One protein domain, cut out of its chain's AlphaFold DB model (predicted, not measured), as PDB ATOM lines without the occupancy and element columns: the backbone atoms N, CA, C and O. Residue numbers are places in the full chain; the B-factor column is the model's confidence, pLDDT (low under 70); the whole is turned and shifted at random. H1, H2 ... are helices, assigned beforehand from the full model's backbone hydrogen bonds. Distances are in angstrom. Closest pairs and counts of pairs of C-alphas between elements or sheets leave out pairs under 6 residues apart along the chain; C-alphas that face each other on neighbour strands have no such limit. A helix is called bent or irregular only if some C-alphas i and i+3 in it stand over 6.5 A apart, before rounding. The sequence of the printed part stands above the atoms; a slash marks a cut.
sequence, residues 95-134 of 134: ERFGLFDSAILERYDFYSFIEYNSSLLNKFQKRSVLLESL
ATOM      1  N   GLU A  95      16.549   7.648 -33.872       89.62
ATOM      2  CA  GLU A  95      15.848   8.128 -35.074       89.62
ATOM      3  C   GLU A  95      16.800   8.745 -36.114       89.62
ATOM      4  O   GLU A  95      16.527   8.733 -37.315       89.62
ATOM      5  N   ARG A  96      17.958   9.243 -35.668       87.75
ATOM      6  CA  ARG A  96      19.010   9.813 -36.518       87.75
ATOM      7  C   ARG A  96      19.949   8.761 -37.104       87.75
ATOM      8  O   ARG A  96      20.839   9.126 -37.869       87.75
ATOM      9  N   PHE A  97      19.770   7.476 -36.794       88.25
ATOM     10  CA  PHE A  97      20.664   6.410 -37.246       88.25
ATOM     11  C   PHE A  97      20.882   6.430 -38.760       88.25
ATOM     12  O   PHE A  97      22.019   6.319 -39.202       88.25
ATOM     13  N   GLY A  98      19.832   6.647 -39.560       85.06
ATOM     14  CA  GLY A  98      19.958   6.701 -41.022       85.06
ATOM     15  C   GLY A  98      20.901   7.801 -41.534       85.06
ATOM     16  O   GLY A  98      21.530   7.630 -42.581       85.06
ATOM     17  N   LEU A  99      21.045   8.904 -40.786       85.19
ATOM     18  CA  LEU A  99      22.014   9.964 -41.083       85.19
ATOM     19  C   LEU A  99      23.441   9.479 -40.804       85.19
ATOM     20  O   LEU A  99      24.317   9.637 -41.651       85.19
ATOM     21  N   PHE A 100      23.655   8.833 -39.652       85.19
ATOM     22  CA  PHE A 100      24.957   8.270 -39.283       85.19
ATOM     23  C   PHE A 100      25.384   7.147 -40.231       85.19
ATOM     24  O   PHE A 100      26.521   7.133 -40.686       85.19
ATOM     25  N   ASP A 101      24.462   6.246 -40.569       86.00
ATOM     26  CA  ASP A 101      24.649   5.157 -41.529       86.00
ATOM     27  C   ASP A 101      25.159   5.693 -42.870       86.00
ATOM     28  O   ASP A 101      26.201   5.275 -43.367       86.00
ATOM     29  N   SER A 102      24.474   6.703 -43.411       83.88
ATOM     30  CA  SER A 102      24.830   7.305 -44.697       83.88
ATOM     31  C   SER A 102      26.193   8.004 -44.650       83.88
ATOM     32  O   SER A 102      27.013   7.787 -45.537       83.88
ATOM     33  N   ALA A 103      26.472   8.779 -43.598       84.12
ATOM     34  CA  ALA A 103      27.743   9.494 -43.451       84.12
ATOM     35  C   ALA A 103      28.954   8.556 -43.280       84.12
ATOM     36  O   ALA A 103      30.067   8.881 -43.699       84.12
ATOM     37  N   ILE A 104      28.756   7.398 -42.645       85.19
ATOM     38  CA  ILE A 104      29.815   6.411 -42.413       85.19
ATOM     39  C   ILE A 104      30.039   5.532 -43.651       85.19
ATOM     40  O   ILE A 104      31.197   5.286 -43.998       85.19
ATOM     41  N   LEU A 105      28.972   5.123 -44.348       84.38
ATOM     42  CA  LEU A 105      29.059   4.326 -45.581       84.38
ATOM     43  C   LEU A 105      29.805   5.042 -46.713       84.38
ATOM     44  O   LEU A 105      30.425   4.390 -47.544       84.38
ATOM     45  N   GLU A 106      29.815   6.378 -46.735       80.88
ATOM     46  CA  GLU A 106      30.644   7.145 -47.679       80.88
ATOM     47  C   GLU A 106      32.156   6.927 -47.481       80.88
ATOM     48  O   GLU A 106      32.955   7.275 -48.352       80.88
ATOM     49  N   ARG A 107      32.570   6.399 -46.322       83.50
ATOM     50  CA  ARG A 107      33.978   6.343 -45.903       83.50
ATOM     51  C   ARG A 107      34.474   4.939 -45.580       83.50
ATOM     52  O   ARG A 107      35.683   4.714 -45.647       83.50
ATOM     53  N   TYR A 108      33.589   4.025 -45.190       84.94
ATOM     54  CA  TYR A 108      33.962   2.706 -44.688       84.94
ATOM     55  C   TYR A 108      33.007   1.620 -45.186       84.94
ATOM     56  O   TYR A 108      31.797   1.737 -45.020       84.94
ATOM     57  N   ASP A 109      33.569   0.515 -45.682       81.12
ATOM     58  CA  ASP A 109      32.802  -0.668 -46.108       81.12
ATOM     59  C   ASP A 109      32.258  -1.488 -44.921       81.12
ATOM     60  O   ASP A 109      31.351  -2.300 -45.073       81.12
ATOM     61  N   PHE A 110      32.841  -1.323 -43.727       82.00
ATOM     62  CA  PHE A 110      32.450  -2.037 -42.510       82.00
ATOM     63  C   PHE A 110      32.679  -1.170 -41.269       82.00
ATOM     64  O   PHE A 110      33.772  -0.635 -41.064       82.00
ATOM     65  N   TYR A 111      31.667  -1.067 -40.408       85.94
ATOM     66  CA  TYR A 111      31.700  -0.276 -39.178       85.94
ATOM     67  C   TYR A 111      30.821  -0.897 -38.091       85.94
ATOM     68  O   TYR A 111      30.027  -1.805 -38.324       85.94
ATOM     69  N   SER A 112      30.983  -0.401 -36.868       85.25
ATOM     70  CA  SER A 112      30.137  -0.740 -35.728       85.25
ATOM     71  C   SER A 112      29.944   0.498 -34.860       85.25
ATOM     72  O   SER A 112      30.779   1.407 -34.869       85.25
ATOM     73  N   PHE A 113      28.853   0.520 -34.102       83.12
ATOM     74  CA  PHE A 113      28.555   1.575 -33.148       83.12
ATOM     75  C   PHE A 113      28.858   1.109 -31.733       83.12
ATOM     76  O   PHE A 113      28.580  -0.023 -31.346       83.12
ATOM     77  N   ILE A 114      29.417   2.023 -30.953       82.94
ATOM     78  CA  ILE A 114      29.659   1.845 -29.533       82.94
ATOM     79  C   ILE A 114      29.171   3.096 -28.817       82.94
ATOM     80  O   ILE A 114      29.446   4.213 -29.253       82.94
ATOM     81  N   GLU A 115      28.445   2.918 -27.717       78.81
ATOM     82  CA  GLU A 115      28.057   4.050 -26.883       78.81
ATOM     83  C   GLU A 115      29.295   4.749 -26.322       78.81
ATOM     84  O   GLU A 115      30.227   4.103 -25.833       78.81
ATOM     85  N   TYR A 116      29.278   6.081 -26.335       78.50
ATOM     86  CA  TYR A 116      30.406   6.891 -25.877       78.50
ATOM     87  C   TYR A 116      30.799   6.593 -24.419       78.50
ATOM     88  O   TYR A 116      31.977   6.548 -24.080       78.50
ATOM     89  N   ASN A 117      29.823   6.304 -23.557       79.75
ATOM     90  CA  ASN A 117      30.071   6.002 -22.144       79.75
ATOM     91  C   ASN A 117      30.348   4.512 -21.871       79.75
ATOM     92  O   ASN A 117      30.441   4.098 -20.714       79.75
ATOM     93  N   SER A 118      30.481   3.687 -22.913       81.56
ATOM     94  CA  SER A 118      30.762   2.265 -22.754       81.56
ATOM     95  C   SER A 118      32.174   2.033 -22.218       81.56
ATOM     96  O   SER A 118      33.154   2.601 -22.704       81.56
ATOM     97  N   SER A 119      32.317   1.091 -21.283       81.38
ATOM     98  CA  SER A 119      33.628   0.629 -20.802       81.38
ATOM     99  C   SER A 119      34.501   0.038 -21.920       81.38
ATOM    100  O   SER A 119      35.728  -0.020 -21.796       81.38
ATOM    101  N   LEU A 120      33.881  -0.371 -23.032       78.31
ATOM    102  CA  LEU A 120      34.559  -0.858 -24.226       78.31
ATOM    103  C   LEU A 120      35.223   0.273 -25.030       78.31
ATOM    104  O   LEU A 120      36.186  -0.012 -25.744       78.31
ATOM    105  N   LEU A 121      34.790   1.538 -24.894       80.50
ATOM    106  CA  LEU A 121      35.337   2.650 -25.680       80.50
ATOM    107  C   LEU A 121      36.839   2.795 -25.444       80.50
ATOM    108  O   LEU A 121      37.595   2.930 -26.399       80.50
ATOM    109  N   ASN A 122      37.293   2.643 -24.199       82.00
ATOM    110  CA  ASN A 122      38.716   2.705 -23.850       82.00
ATOM    111  C   ASN A 122      39.582   1.736 -24.676       82.00
ATOM    112  O   ASN A 122      40.753   2.012 -24.929       82.00
ATOM    113  N   LYS A 123      39.021   0.602 -25.118       83.31
ATOM    114  CA  LYS A 123      39.734  -0.383 -25.947       83.31
ATOM    115  C   LYS A 123      39.789   0.016 -27.421       83.31
ATOM    116  O   LYS A 123      40.754  -0.330 -28.100       83.31
ATOM    117  N   PHE A 124      38.776   0.724 -27.914       83.69
ATOM    118  CA  PHE A 124      38.600   1.005 -29.341       83.69
ATOM    119  C   PHE A 124      38.818   2.471 -29.724       83.69
ATOM    120  O   PHE A 124      38.934   2.753 -30.909       83.69
ATOM    121  N   GLN A 125      38.998   3.374 -28.754       82.69
ATOM    122  CA  GLN A 125      39.054   4.829 -28.939       82.69
ATOM    123  C   GLN A 125      39.980   5.281 -30.075       82.69
ATOM    124  O   GLN A 125      39.617   6.148 -30.860       82.69
ATOM    125  N   LYS A 126      41.162   4.662 -30.217       83.12
ATOM    126  CA  LYS A 126      42.133   4.999 -31.281       83.12
ATOM    127  C   LYS A 126      41.639   4.699 -32.703       83.12
ATOM    128  O   LYS A 126      42.249   5.162 -33.658       83.12
ATOM    129  N   ARG A 127      40.612   3.861 -32.842       80.62
ATOM    130  CA  ARG A 127      40.014   3.406 -34.107       80.62
ATOM    131  C   ARG A 127      38.544   3.824 -34.223       80.62
ATOM    132  O   ARG A 127      37.833   3.285 -35.061       80.62
ATOM    133  N   SER A 128      38.086   4.739 -33.370       83.12
ATOM    134  CA  SER A 128      36.707   5.223 -33.345       83.12
ATOM    135  C   SER A 128      36.652   6.694 -33.748       83.12
ATOM    136  O   SER A 128      37.585   7.453 -33.486       83.12
ATOM    137  N   VAL A 129      35.544   7.096 -34.364       81.62
ATOM    138  CA  VAL A 129      35.228   8.489 -34.709       81.62
ATOM    139  C   VAL A 129      33.986   8.886 -33.915       81.62
ATOM    140  O   VAL A 129      33.041   8.104 -33.826       81.62
ATOM    141  N   LEU A 130      33.988  10.077 -33.308       81.94
ATOM    142  CA  LEU A 130      32.819  10.586 -32.592       81.94
ATOM    143  C   LEU A 130      31.788  11.106 -33.600       81.94
ATOM    144  O   LEU A 130      32.089  12.005 -34.382       81.94
ATOM    145  N   LEU A 131      30.567  10.577 -33.554       74.19
ATOM    146  CA  LEU A 131      29.512  10.937 -34.510       74.19
ATOM    147  C   LEU A 131      28.969  12.360 -34.341       74.19
ATOM    148  O   LEU A 131      28.412  12.884 -35.289       74.19
ATOM    149  N   GLU A 132      29.167  13.019 -33.192       66.62
ATOM    150  CA  GLU A 132      28.802  14.442 -33.013       66.62
ATOM    151  C   GLU A 132      29.603  15.394 -33.921       66.62
ATOM    152  O   GLU A 132      29.297  16.580 -34.005       66.62
ATOM    153  N   SER A 133      30.650  14.883 -34.574       54.97
ATOM    154  CA  SER A 133      31.497  15.629 -35.509       54.97
ATOM    155  C   SER A 133      31.187  15.364 -36.990       54.97
ATOM    156  O   SER A 133      31.921  15.854 -37.851       54.97
ATOM    157  N   LEU A 134      30.133  14.589 -37.281       56.88
ATOM    158  CA  LEU A 134      29.588  14.332 -38.622       56.88
ATOM    159  C   LEU A 134      28.276  15.097 -38.812       56.88
ATOM    160  O   LEU A 134      28.103  15.640 -39.924       56.88
TER     161      LEU A 134
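What this domain is: This is residues 95 to 134 of the 134 residues of an uncharacterized protein of Candidatus Marsarchaeota G1 archaeon OSP_B (UniProt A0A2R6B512). Two short helices stand apart at opposite ends of the longest axis, H1 at one end and H2 at the other, and a long winding stretch, residues 106 to 120, joins them. The tail after H2, residues 128 to 134, folds back towards H1's end, and residues 105 to 110 and 117 to 123 stick out. The printed part has 40 residues with two named helices, H1 then H2, and no named strand; the class is all helix, though under half of the residues, 16 of 40, are in named elements. It is only just compact, close to loose, with a radius of gyration of the C-alphas of 10.5 A and spans of 26 by 22 by 15 A.

How they stand to each other: H1, residues 97 to 105, and H2, residues 121 to 127, are apart, with no C-alpha of the one within 8 A of the other. A long link of 15 residues joins them. In H1 every O i to N i+4 pair is within hydrogen-bond range. In H2 1 of 3 such pairs is within range, beside 2 of 4 O i to N i+3 pairs.

Where its parts are: H1 begins at C-alpha 97 (20.664, 6.410, -37.246) and measures 12.0 A from first to last C-alpha. H2 measures 9.7 A and ends at C-alpha 127 (40.014, 3.406, -34.107). H2 is irregular: C-alphas 123 and 126 are 7.9 A apart, against about 5 A in a regular helix.

The domain as a whole: The two C-alphas farthest apart, those of Glu 106 and Ser 119, are 27.8 A from each other. The printed part has no cut and ends at Leu 134, the chain's last residue. The mean pLDDT of the printed part is 81.2, and residues 132 to 134 are under 70.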